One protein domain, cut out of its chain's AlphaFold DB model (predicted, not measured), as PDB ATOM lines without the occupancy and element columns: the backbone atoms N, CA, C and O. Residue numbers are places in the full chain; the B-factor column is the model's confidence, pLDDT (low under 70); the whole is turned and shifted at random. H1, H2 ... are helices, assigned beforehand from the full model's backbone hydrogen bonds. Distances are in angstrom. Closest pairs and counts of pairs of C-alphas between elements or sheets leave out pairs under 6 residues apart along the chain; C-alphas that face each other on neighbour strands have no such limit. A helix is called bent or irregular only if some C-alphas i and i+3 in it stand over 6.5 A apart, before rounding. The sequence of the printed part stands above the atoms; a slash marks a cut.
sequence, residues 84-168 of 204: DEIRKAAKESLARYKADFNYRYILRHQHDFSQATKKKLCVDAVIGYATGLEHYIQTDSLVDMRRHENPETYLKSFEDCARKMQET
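This is residues 84 to 168 of the 204 residues of an uncharacterized protein of Oscillospiraceae bacterium (UniProt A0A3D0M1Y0). The model is a rod of helices in which H1 and H6 run the same way, staggered along the rod, and H4 runs back the other way past part of each. Short H5 lies toward one end of the rod, where H1 begins and H4 ends; H2 and H3 lie toward the other end, where H2 packs on H4 and H6 at a slant. The printed part has 85 residues with six named helices, H1 to H6 in order along the chain, and no named strand; the class is all helix. It is compact, with a radius of gyration of the C-alphas of 13.2 A, and spans 42 by 19 by 17 A.

H1, residues 84 to 99, H4, residues 123 to 139, and H6, residues 151 to 167, form an up and down bundle, each running against the one before it. With its residues 130 to 137 alone, H4 touches H1 at a steep tilt of 38 degrees, opposite ways; their closest C-alphas, of Leu 94 and Ala 130, are 6.3 A apart. H4 has a kink of 29 degrees near residue 130. With its residues 123 to 129 alone, H4 touches H6 at a shallow tilt of 31 degrees, opposite ways; the closest C-alphas are those of Val 126 and Phe 158, 6.3 A. Residues 93 to 97 of H1 touch residues 151 to 155 of H6 at a shallow tilt of 20 degrees, the same way, closest at the C-alphas of Ser 93 and Pro 151, 5.5 A. H2, residues 101 to 112, touches H6 at a steep tilt of 43 degrees, the same way, closest at the C-alphas of Asn 102 and Glu 159, 5.6 A. H3, residues 115 to 121, and H6 only just touch, with 3 pairs of C-alphas within 8 A, the closest those of Leu 121 and Cys 161, 6.2 A. H5, residues 142 to 146, touches H1, with the C-alphas of Ala 90 and Met 145 closest at 5.6 A. H1 and H3 are apart, as are H5 and H6. Every O i to N i+4 pair is within hydrogen-bond range in H1, H3, H5 and H6, but 6 of 8 in H2 and 12 of 13 in H4.

H1 begins at C-alpha 84 (-14.746, 26.020, 12.658) and is 22.8 A long. H2 is 17.6 A long and irregular: C-alphas 108 and 111 are 7.4 A apart. H3 and H5 are short. H4 begins at C-alpha 123 (8.446, 39.401, -2.529) and is 24.2 A long. H6, 24.5 A long, ends at C-alpha 167 (21.031, 42.911, 2.079).

The two C-alphas farthest apart are those of Asp 84 and Thr 168, 41.7 A. The printed part has no cut, and the five links between the helices are tight. The mean pLDDT of the printed part is 95.0, and no printed residue is under 70.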
ATOM      1  N   ASP A  84     -14.714  24.817  11.820       97.31
ATOM      2  CA  ASP A  84     -14.746  26.020  12.658       97.31
ATOM      3  C   ASP A  84     -13.386  26.348  13.288       97.31
ATOM      4  O   ASP A  84     -13.025  27.524  13.395       97.31
ATOM      5  N   GLU A  85     -12.598  25.331  13.648       97.31
ATOM      6  CA  GLU A  85     -11.224  25.520  14.123       97.31
ATOM      7  C   GLU A  85     -10.341  26.076  13.005       97.31
ATOM      8  O   GLU A  85      -9.607  27.035  13.241       97.31
ATOM      9  N   ILE A  86     -10.475  25.551  11.782       97.50
ATOM     10  CA  ILE A  86      -9.755  26.031  10.594       97.50
ATOM     11  C   ILE A  86     -10.063  27.512  10.349       97.50
ATOM     12  O   ILE A  86      -9.148  28.324  10.211       97.50
ATOM     13  N   ARG A  87     -11.347  27.898  10.356       98.12
ATOM     14  CA  ARG A  87     -11.764  29.302  10.185       98.12
ATOM     15  C   ARG A  87     -11.192  30.207  11.270       98.12
ATOM     16  O   ARG A  87     -10.777  31.332  10.984       98.12
ATOM     17  N   LYS A  88     -11.203  29.748  12.525       98.06
ATOM     18  CA  LYS A  88     -10.659  30.501  13.658       98.06
ATOM     19  C   LYS A  88      -9.147  30.685  13.511       98.06
ATOM     20  O   LYS A  88      -8.676  31.820  13.558       98.06
ATOM     21  N   ALA A  89      -8.418  29.600  13.261       97.19
ATOM     22  CA  ALA A  89      -6.971  29.613  13.077       97.19
ATOM     23  C   ALA A  89      -6.555  30.492  11.888       97.19
ATOM     24  O   ALA A  89      -5.633  31.289  12.011       97.19
ATOM     25  N   ALA A  90      -7.282  30.440  10.768       97.69
ATOM     26  CA  ALA A  90      -7.032  31.297   9.612       97.69
ATOM     27  C   ALA A  90      -7.125  32.793   9.957       97.69
ATOM     28  O   ALA A  90      -6.247  33.574   9.585       97.69
ATOM     29  N   LYS A  91      -8.152  33.203  10.712       98.06
ATOM     30  CA  LYS A  91      -8.307  34.598  11.162       98.06
ATOM     31  C   LYS A  91      -7.180  35.024  12.103       98.06
ATOM     32  O   LYS A  91      -6.661  36.131  11.964       98.06
ATOM     33  N   GLU A  92      -6.783  34.153  13.028       98.06
ATOM     34  CA  GLU A  92      -5.661  34.396  13.942       98.06
ATOM     35  C   GLU A  92      -4.332  34.517  13.180       98.06
ATOM     36  O   GLU A  92      -3.595  35.487  13.376       98.06
ATOM     37  N   SER A  93      -4.056  33.605  12.247       97.94
ATOM     38  CA  SER A  93      -2.879  33.649  11.374       97.94
ATOM     39  C   SER A  93      -2.842  34.919  10.527       97.94
ATOM     40  O   SER A  93      -1.804  35.576  10.470       97.94
ATOM     41  N   LEU A  94      -3.968  35.331   9.933       98.06
ATOM     42  CA  LEU A  94      -4.035  36.575   9.162       98.06
ATOM     43  C   LEU A  94      -3.733  37.802  10.034       98.06
ATOM     44  O   LEU A  94      -2.990  38.691   9.612       98.06
ATOM     45  N   ALA A  95      -4.276  37.850  11.253       97.88
ATOM     46  CA  ALA A  95      -3.982  38.925  12.196       97.88
ATOM     47  C   ALA A  95      -2.485  38.970  12.543       97.88
ATOM     48  O   ALA A  95      -1.887  40.048  12.537       97.88
ATOM     49  N   ARG A  96      -1.857  37.806  12.764       98.00
ATOM     50  CA  ARG A  96      -0.408  37.701  12.992       98.00
ATOM     51  C   ARG A  96       0.399  38.181  11.789       98.00
ATOM     52  O   ARG A  96       1.341  38.942  11.978       98.00
ATOM     53  N   TYR A  97       0.015  37.806  10.567       97.81
ATOM     54  CA  TYR A  97       0.702  38.257   9.353       97.81
ATOM     55  C   TYR A  97       0.649  39.776   9.200       97.81
ATOM     56  O   TYR A  97       1.676  40.405   8.970       97.81
ATOM     57  N   LYS A  98      -0.528  40.387   9.387       96.62
ATOM     58  CA  LYS A  98      -0.690  41.845   9.259       96.62
ATOM     59  C   LYS A  98       0.034  42.629  10.365       96.62
ATOM     60  O   LYS A  98       0.439  43.768  10.135       96.62
ATOM     61  N   ALA A  99       0.190  42.043  11.552       97.00
ATOM     62  CA  ALA A  99       0.901  42.657  12.672       97.00
ATOM     63  C   ALA A  99       2.434  42.534  12.574       97.00
ATOM     64  O   ALA A  99       3.140  43.316  13.215       97.00
ATOM     65  N   ASP A 100       2.946  41.584  11.786       97.75
ATOM     66  CA  ASP A 100       4.373  41.292  11.687       97.75
ATOM     67  C   ASP A 100       5.189  42.468  11.118       97.75
ATOM     68  O   ASP A 100       4.823  43.111  10.128       97.75
ATOM     69  N   PHE A 101       6.327  42.752  11.755       97.06
ATOM     70  CA  PHE A 101       7.207  43.849  11.355       97.06
ATOM     71  C   PHE A 101       7.840  43.606   9.980       97.06
ATOM     72  O   PHE A 101       7.899  44.534   9.172       97.06
ATOM     73  N   ASN A 102       8.275  42.374   9.695       97.50
ATOM     74  CA  ASN A 102       8.923  42.040   8.428       97.50
ATOM     75  C   ASN A 102       7.927  42.154   7.275       97.50
ATOM     76  O   ASN A 102       8.236  42.766   6.256       97.50
ATOM     77  N   TYR A 103       6.701  41.664   7.461       97.12
ATOM     78  CA  TYR A 103       5.630  41.819   6.481       97.12
ATOM     79  C   TYR A 103       5.347  43.294   6.158       97.12
ATOM     80  O   TYR A 103       5.310  43.692   4.991       97.12
ATOM     81  N   ARG A 104       5.224  44.146   7.186       97.12
ATOM     82  CA  ARG A 104       5.018  45.594   7.007       97.12
ATOM     83  C   ARG A 104       6.203  46.281   6.325       97.12
ATOM     84  O   ARG A 104       5.989  47.183   5.517       97.12
ATOM     85  N   TYR A 105       7.430  45.863   6.635       96.31
ATOM     86  CA  TYR A 105       8.638  46.339   5.960       96.31
ATOM     87  C   TYR A 105       8.604  45.991   4.466       96.31
ATOM     88  O   TYR A 105       8.764  46.877   3.625       96.31
ATOM     89  N   ILE A 106       8.310  44.730   4.130       95.38
ATOM     90  CA  ILE A 106       8.212  44.253   2.745       95.38
ATOM     91  C   ILE A 106       7.169  45.066   1.972       95.38
ATOM     92  O   ILE A 106       7.470  45.562   0.890       95.38
ATOM     93  N   LEU A 107       5.977  45.285   2.541       95.44
ATOM     94  CA  LEU A 107       4.920  46.076   1.897       95.44
ATOM     95  C   LEU A 107       5.339  47.518   1.587       95.44
ATOM     96  O   LEU A 107       4.923  48.063   0.565       95.44
ATOM     97  N   ARG A 108       6.144  48.140   2.456       95.12
ATOM     98  CA  ARG A 108       6.609  49.521   2.275       95.12
ATOM     99  C   ARG A 108       7.688  49.632   1.203       95.12
ATOM    100  O   ARG A 108       7.671  50.584   0.433       95.12
ATOM    101  N   HIS A 109       8.598  48.664   1.168       91.69
ATOM    102  CA  HIS A 109       9.793  48.691   0.324       91.69
ATOM    103  C   HIS A 109       9.651  47.880  -0.967       91.69
ATOM    104  O   HIS A 109      10.570  47.831  -1.775       91.69
ATOM    105  N   GLN A 110       8.500  47.244  -1.210       89.50
ATOM    106  CA  GLN A 110       8.293  46.442  -2.417       89.50
ATOM    107  C   GLN A 110       8.471  47.242  -3.713       89.50
ATOM    108  O   GLN A 110       8.786  46.645  -4.733       89.50
ATOM    109  N   HIS A 111       8.239  48.558  -3.718       89.50
ATOM    110  CA  HIS A 111       8.366  49.398  -4.918       89.50
ATOM    111  C   HIS A 111       9.803  49.861  -5.187       89.50
ATOM    112  O   HIS A 111      10.083  50.311  -6.294       89.50
ATOM    113  N   ASP A 112      10.710  49.662  -4.229       88.81
ATOM    114  CA  ASP A 112      12.125  50.039  -4.331       88.81
ATOM    115  C   ASP A 112      12.928  49.051  -5.202       88.81
ATOM    116  O   ASP A 112      14.098  49.271  -5.499       88.81
ATOM    117  N   PHE A 113      12.307  47.939  -5.608       87.38
ATOM    118  CA  PHE A 113      12.939  46.871  -6.378       87.38
ATOM    119  C   PHE A 113      12.261  46.682  -7.735       87.38
ATOM    120  O   PHE A 113      11.030  46.708  -7.848       87.38
ATOM    121  N   SER A 114      13.056  46.390  -8.767       89.19
ATOM    122  CA  SER A 114      12.534  45.967 -10.068       89.19
ATOM    123  C   SER A 114      11.796  44.621  -9.985       89.19
ATOM    124  O   SER A 114      12.019  43.809  -9.085       89.19
ATOM    125  N   GLN A 115      10.931  44.332 -10.964       88.88
ATOM    126  CA  GLN A 115      10.149  43.088 -10.984       88.88
ATOM    127  C   GLN A 115      11.026  41.822 -11.021       88.88
ATOM    128  O   GLN A 115      10.677  40.795 -10.434       88.88
ATOM    129  N   ALA A 116      12.189  41.889 -11.679       89.19
ATOM    130  CA  ALA A 116      13.152  40.790 -11.709       89.19
ATOM    131  C   ALA A 116      13.716  40.506 -10.308       89.19
ATOM    132  O   ALA A 116      13.772  39.348  -9.878       89.19
ATOM    133  N   THR A 117      14.061  41.563  -9.571       88.31
ATOM    134  CA  THR A 117      14.584  41.465  -8.208       88.31
ATOM    135  C   THR A 117      13.502  41.005  -7.230       88.31
ATOM    136  O   THR A 117      13.747  40.068  -6.470       88.31
ATOM    137  N   LYS A 118      12.262  41.508  -7.328       90.56
ATOM    138  CA  LYS A 118      11.121  41.001  -6.534       90.56
ATOM    139  C   LYS A 118      10.891  39.505  -6.717       90.56
ATOM    140  O   LYS A 118      10.712  38.789  -5.732       90.56
ATOM    141  N   LYS A 119      10.957  39.015  -7.961       91.06
ATOM    142  CA  LYS A 119      10.817  37.585  -8.269       91.06
ATOM    143  C   LYS A 119      11.948  36.758  -7.655       91.06
ATOM    144  O   LYS A 119      11.683  35.700  -7.095       91.06
ATOM    145  N   LYS A 120      13.193  37.244  -7.720       91.25
ATOM    146  CA  LYS A 120      14.361  36.584  -7.106       91.25
ATOM    147  C   LYS A 120      14.257  36.527  -5.578       91.25
ATOM    148  O   LYS A 120      14.673  35.543  -4.970       91.25
ATOM    149  N   LEU A 121      13.714  37.577  -4.970       91.19
ATOM    150  CA  LEU A 121      13.534  37.704  -3.524       91.19
ATOM    151  C   LEU A 121      12.223  37.085  -3.011       91.19
ATOM    152  O   LEU A 121      12.009  37.039  -1.801       91.19
ATOM    153  N   CYS A 122      11.372  36.583  -3.910       92.25
ATOM    154  CA  CYS A 122      10.046  36.038  -3.614       92.25
ATOM    155  C   CYS A 122       9.106  37.030  -2.899       92.25
ATOM    156  O   CYS A 122       8.241  36.606  -2.133       92.25
ATOM    157  N   VAL A 123       9.249  38.335  -3.164       93.50
ATOM    158  CA  VAL A 123       8.446  39.401  -2.529       93.50
ATOM    159  C   VAL A 123       6.955  39.191  -2.793       93.50
ATOM    160  O   VAL A 123       6.164  39.121  -1.854       93.50
ATOM    161  N   ASP A 124       6.584  38.987  -4.059       93.88
ATOM    162  CA  ASP A 124       5.183  38.801  -4.457       93.88
ATOM    163  C   ASP A 124       4.570  37.539  -3.829       93.88
ATOM    164  O   ASP A 124       3.396  37.530  -3.466       93.88
ATOM    165  N   ALA A 125       5.366  36.479  -3.639       93.81
ATOM    166  CA  ALA A 125       4.905  35.248  -2.996       93.81
ATOM    167  C   ALA A 125       4.606  35.468  -1.505       93.81
ATOM    168  O   ALA A 125       3.576  35.017  -1.009       93.81
ATOM    169  N   VAL A 126       5.480  36.198  -0.805       94.69
ATOM    170  CA  VAL A 126       5.294  36.552   0.608       94.69
ATOM    171  C   VAL A 126       4.061  37.430   0.803       94.69
ATOM    172  O   VAL A 126       3.244  37.148   1.680       94.69
ATOM    173  N   ILE A 127       3.884  38.448  -0.042       95.69
ATOM    174  CA  ILE A 127       2.678  39.284  -0.033       95.69
ATOM    175  C   ILE A 127       1.438  38.424  -0.309       95.69
ATOM    176  O   ILE A 127       0.445  38.528   0.415       95.69
ATOM    177  N   GLY A 128       1.548  37.524  -1.290       96.31
ATOM    178  CA  GLY A 128       0.522  36.568  -1.695       96.31
ATOM    179  C   GLY A 128       0.031  35.648  -0.579       96.31
ATOM    180  O   GLY A 128      -1.141  35.288  -0.572       96.31
ATOM    181  N   TYR A 129       0.868  35.291   0.399       96.31
ATOM    182  CA  TYR A 129       0.429  34.453   1.522       96.31
ATOM    183  C   TYR A 129      -0.615  35.142   2.402       96.31
ATOM    184  O   TYR A 129      -1.571  34.503   2.835       96.31
ATOM    185  N   ALA A 130      -0.456  36.440   2.660       96.81
ATOM    186  CA  ALA A 130      -1.401  37.192   3.477       96.81
ATOM    187  C   ALA A 130      -2.643  37.611   2.678       96.81
ATOM    188  O   ALA A 130      -3.760  37.462   3.171       96.81
ATOM    189  N   THR A 131      -2.468  38.094   1.442       97.25
ATOM    190  CA  THR A 131      -3.599  38.493   0.586       97.25
ATOM    191  C   THR A 131      -4.427  37.288   0.139       97.25
ATOM    192  O   THR A 131      -5.653  37.358   0.118       97.25
ATOM    193  N   GLY A 132      -3.776  36.157  -0.144       97.44
ATOM    194  CA  GLY A 132      -4.430  34.883  -0.423       97.44
ATOM    195  C   GLY A 132      -5.255  34.405   0.765       97.44
ATOM    196  O   GLY A 132      -6.438  34.132   0.601       97.44
ATOM    197  N   LEU A 133      -4.684  34.399   1.977       97.88
ATOM    198  CA  LEU A 133      -5.422  34.014   3.184       97.88
ATOM    199  C   LEU A 133      -6.641  34.908   3.445       97.88
ATOM    200  O   LEU A 133      -7.699  34.408   3.818       97.88
ATOM    201  N   GLU A 134      -6.523  36.216   3.215       98.00
ATOM    202  CA  GLU A 134      -7.663  37.133   3.283       98.00
ATOM    203  C   GLU A 134      -8.760  36.764   2.278       98.00
ATOM    204  O   GLU A 134      -9.931  36.692   2.653       98.00
ATOM    205  N   HIS A 135      -8.387  36.450   1.036       98.12
ATOM    206  CA  HIS A 135      -9.330  35.979   0.027       98.12
ATOM    207  C   HIS A 135      -9.988  34.645   0.414       98.12
ATOM    208  O   HIS A 135     -11.203  34.515   0.294       98.12
ATOM    209  N   TYR A 136      -9.228  33.677   0.933       97.81
ATOM    210  CA  TYR A 136      -9.760  32.375   1.357       97.81
ATOM    211  C   TYR A 136     -10.754  32.497   2.511       97.81
ATOM    212  O   TYR A 136     -11.751  31.783   2.540       97.81
ATOM    213  N   ILE A 137     -10.526  33.432   3.437       98.00
ATOM    214  CA  ILE A 137     -11.481  33.735   4.511       98.00
ATOM    215  C   ILE A 137     -12.761  34.363   3.944       98.00
ATOM    216  O   ILE A 137     -13.848  34.069   4.435       98.00
ATOM    217  N   GLN A 138     -12.655  35.219   2.923       97.94
ATOM    218  CA  GLN A 138     -13.817  35.845   2.279       97.94
ATOM    219  C   GLN A 138     -14.662  34.844   1.484       97.94
ATOM    220  O   GLN A 138     -15.886  34.949   1.483       97.94
ATOM    221  N   THR A 139     -14.020  33.889   0.811       97.44
ATOM    222  CA  THR A 139     -14.689  32.864  -0.006       97.44
ATOM    223  C   THR A 139     -15.024  31.584   0.762       97.44
ATOM    224  O   THR A 139     -15.595  30.668   0.180       97.44
ATOM    225  N   ASP A 140     -14.694  31.524   2.055       96.38
ATOM    226  CA  ASP A 140     -14.818  30.345   2.927       96.38
ATOM    227  C   ASP A 140     -14.120  29.084   2.367       96.38
ATOM    228  O   ASP A 140     -14.587  27.959   2.545       96.38
ATOM    229  N   SER A 141     -12.964  29.253   1.709       96.69
ATOM    230  CA  SER A 141     -12.149  28.130   1.218       96.69
ATOM    231  C   SER A 141     -11.408  27.435   2.368       96.69
ATOM    232  O   SER A 141     -10.290  27.803   2.740       96.69
ATOM    233  N   LEU A 142     -12.034  26.410   2.955       96.81
ATOM    234  CA  LEU A 142     -11.483  25.648   4.087       96.81
ATOM    235  C   LEU A 142     -10.188  24.899   3.743       96.81
ATOM    236  O   LEU A 142      -9.275  24.854   4.571       96.81
ATOM    237  N   VAL A 143     -10.084  24.343   2.532       96.62
ATOM    238  CA  VAL A 143      -8.885  23.613   2.077       96.62
ATOM    239  C   VAL A 143      -7.674  24.542   2.047       96.62
ATOM    240  O   VAL A 143      -6.606  24.190   2.552       96.62
ATOM    241  N   ASP A 144      -7.851  25.756   1.521       96.25
ATOM    242  CA  ASP A 144      -6.774  26.736   1.464       96.25
ATOM    243  C   ASP A 144      -6.463  27.334   2.842       96.25
ATOM    244  O   ASP A 144      -5.292  27.487   3.195       96.25
ATOM    245  N   MET A 145      -7.487  27.610   3.659       97.38
ATOM    246  CA  MET A 145      -7.318  28.124   5.022       97.38
ATOM    247  C   MET A 145      -6.497  27.180   5.912       97.38
ATOM    248  O   MET A 145      -5.602  27.649   6.619       97.38
ATOM    249  N   ARG A 146      -6.730  25.860   5.833       95.88
ATOM    250  CA  ARG A 146      -5.985  24.840   6.599       95.88
ATOM    251  C   ARG A 146      -4.471  24.963   6.432       95.88
ATOM    252  O   ARG A 146      -3.708  24.757   7.375       95.88
ATOM    253  N   ARG A 147      -4.007  25.338   5.237       93.69
ATOM    254  CA  ARG A 147      -2.571  25.473   4.936       93.69
ATOM    255  C   ARG A 147      -1.897  26.533   5.809       93.69
ATOM    256  O   ARG A 147      -0.699  26.442   6.051       93.69
ATOM    257  N   HIS A 148      -2.669  27.490   6.320       95.06
ATOM    258  CA  HIS A 148      -2.208  28.579   7.172       95.06
ATOM    259  C   HIS A 148      -2.494  28.363   8.669       95.06
ATOM    260  O   HIS A 148      -2.281  29.290   9.450       95.06
ATOM    261  N   GLU A 149      -2.922  27.169   9.099       92.19
ATOM    262  CA  GLU A 149      -3.100  26.848  10.529       92.19
ATOM    263  C   GLU A 149      -1.797  26.982  11.330       92.19
ATOM    264  O   GLU A 149      -1.828  27.333  12.507       92.19
ATOM    265  N   ASN A 150      -0.643  26.744  10.694       91.56
ATOM    266  CA  ASN A 150       0.668  26.960  11.301       91.56
ATOM    267  C   ASN A 150       1.343  28.228  10.734       91.56
ATOM    268  O   ASN A 150       2.064  28.146   9.731       91.56
ATOM    269  N   PRO A 151       1.161  29.399  11.370       93.50
ATOM    270  CA  PRO A 151       1.693  30.662  10.864       93.50
ATOM    271  C   PRO A 151       3.223  30.750  10.907       93.50
ATOM    272  O   PRO A 151       3.799  31.520  10.143       93.50
ATOM    273  N   GLU A 152       3.908  29.964  11.746       94.94
ATOM    274  CA  GLU A 152       5.358  30.096  11.969       94.94
ATOM    275  C   GLU A 152       6.178  29.880  10.691       94.94
ATOM    276  O   GLU A 152       7.183  30.550  10.456       94.94
ATOM    277  N   THR A 153       5.729  28.973   9.818       91.94
ATOM    278  CA  THR A 153       6.426  28.696   8.550       91.94
ATOM    279  C   THR A 153       6.359  29.894   7.598       91.94
ATOM    280  O   THR A 153       7.331  30.208   6.903       91.94
ATOM    281  N   TYR A 154       5.235  30.608   7.600       95.25
ATOM    282  CA  TYR A 154       5.036  31.802   6.784       95.25
ATOM    283  C   TYR A 154       5.757  33.011   7.377       95.25
ATOM    284  O   TYR A 154       6.446  33.717   6.646       95.25
ATOM    285  N   LEU A 155       5.700  33.192   8.698       96.44
ATOM    286  CA  LEU A 155       6.426  34.257   9.394       96.44
ATOM    287  C   LEU A 155       7.941  34.145   9.186       96.44
ATOM    288  O   LEU A 155       8.591  35.141   8.875       96.44
ATOM    289  N   LYS A 156       8.499  32.930   9.233       96.50
ATOM    290  CA  LYS A 156       9.908  32.703   8.884       96.50
ATOM    291  C   LYS A 156      10.221  33.100   7.438       96.50
ATOM    292  O   LYS A 156      11.269  33.671   7.158       96.50
ATOM    293  N   SER A 157       9.297  32.837   6.513       95.62
ATOM    294  CA  SER A 157       9.448  33.269   5.118       95.62
ATOM    295  C   SER A 157       9.426  34.798   4.984       95.62
ATOM    296  O   SER A 157      10.121  35.340   4.124       95.62
ATOM    297  N   PHE A 158       8.666  35.500   5.833       96.88
ATOM    298  CA  PHE A 158       8.648  36.965   5.877       96.88
ATOM    299  C   PHE A 158       9.980  37.513   6.387       96.88
ATOM    300  O   PHE A 158      10.554  38.395   5.756       96.88
ATOM    301  N   GLU A 159      10.501  36.952   7.477       96.81
ATOM    302  CA  GLU A 159      11.816  37.300   8.024       96.81
ATOM    303  C   GLU A 159      12.927  37.104   6.984       96.81
ATOM    304  O   GLU A 159      13.694  38.026   6.699       96.81
ATOM    305  N   ASP A 160      12.973  35.931   6.345       96.00
ATOM    306  CA  ASP A 160      13.972  35.626   5.322       96.00
ATOM    307  C   ASP A 160      13.877  36.555   4.105       96.00
ATOM    308  O   ASP A 160      14.901  36.929   3.528       96.00
ATOM    309  N   CYS A 161      12.663  36.927   3.693       95.38
ATOM    310  CA  CYS A 161      12.455  37.855   2.585       95.38
ATOM    311  C   CYS A 161      12.900  39.276   2.955       95.38
ATOM    312  O   CYS A 161      13.685  39.876   2.219       95.38
ATOM    313  N   ALA A 162      12.485  39.783   4.120       95.50
ATOM    314  CA  ALA A 162      12.856  41.114   4.596       95.50
ATOM    315  C   ALA A 162      14.373  41.254   4.768       95.50
ATOM    316  O   ALA A 162      14.956  42.236   4.309       95.50
ATOM    317  N   ARG A 163      15.031  40.240   5.343       95.75
ATOM    318  CA  ARG A 163      16.492  40.196   5.467       95.75
ATOM    319  C   ARG A 163      17.176  40.295   4.103       95.75
ATOM    320  O   ARG A 163      18.065  41.122   3.922       95.75
ATOM    321  N   LYS A 164      16.736  39.514   3.112       93.94
ATOM    322  CA  LYS A 164      17.315  39.579   1.759       93.94
ATOM    323  C   LYS A 164      17.058  40.922   1.071       93.94
ATOM    324  O   LYS A 164      17.919  41.384   0.329       93.94
ATOM    325  N   MET A 165      15.902  41.551   1.302       92.25
ATOM    326  CA  MET A 165      15.628  42.904   0.802       92.25
ATOM    327  C   MET A 165      16.585  43.931   1.416       92.25
ATOM    328  O   MET A 165      17.059  44.800   0.701       92.25
ATOM    329  N   GLN A 166      16.910  43.816   2.707       91.31
ATOM    330  CA  GLN A 166      17.869  44.705   3.381       91.31
ATOM    331  C   GLN A 166      19.316  44.497   2.908       91.31
ATOM    332  O   GLN A 166      20.077  45.453   2.812       91.31
ATOM    333  N   GLU A 167      19.701  43.254   2.607       91.44
ATOM    334  CA  GLU A 167      21.031  42.911   2.079       91.44
ATOM    335  C   GLU A 167      21.209  43.312   0.601       91.44
ATOM    336  O   GLU A 167      22.336  43.407   0.112       91.44
ATOM    337  N   THR A 168      20.109  43.526  -0.128       87.25
ATOM    338  CA  THR A 168      20.145  43.880  -1.549       87.25
ATOM    339  C   THR A 168      20.259  45.400  -1.695       87.25
ATOM    340  O   THR A 168      19.420  46.115  -1.148       87.25
TER     341      THR A 168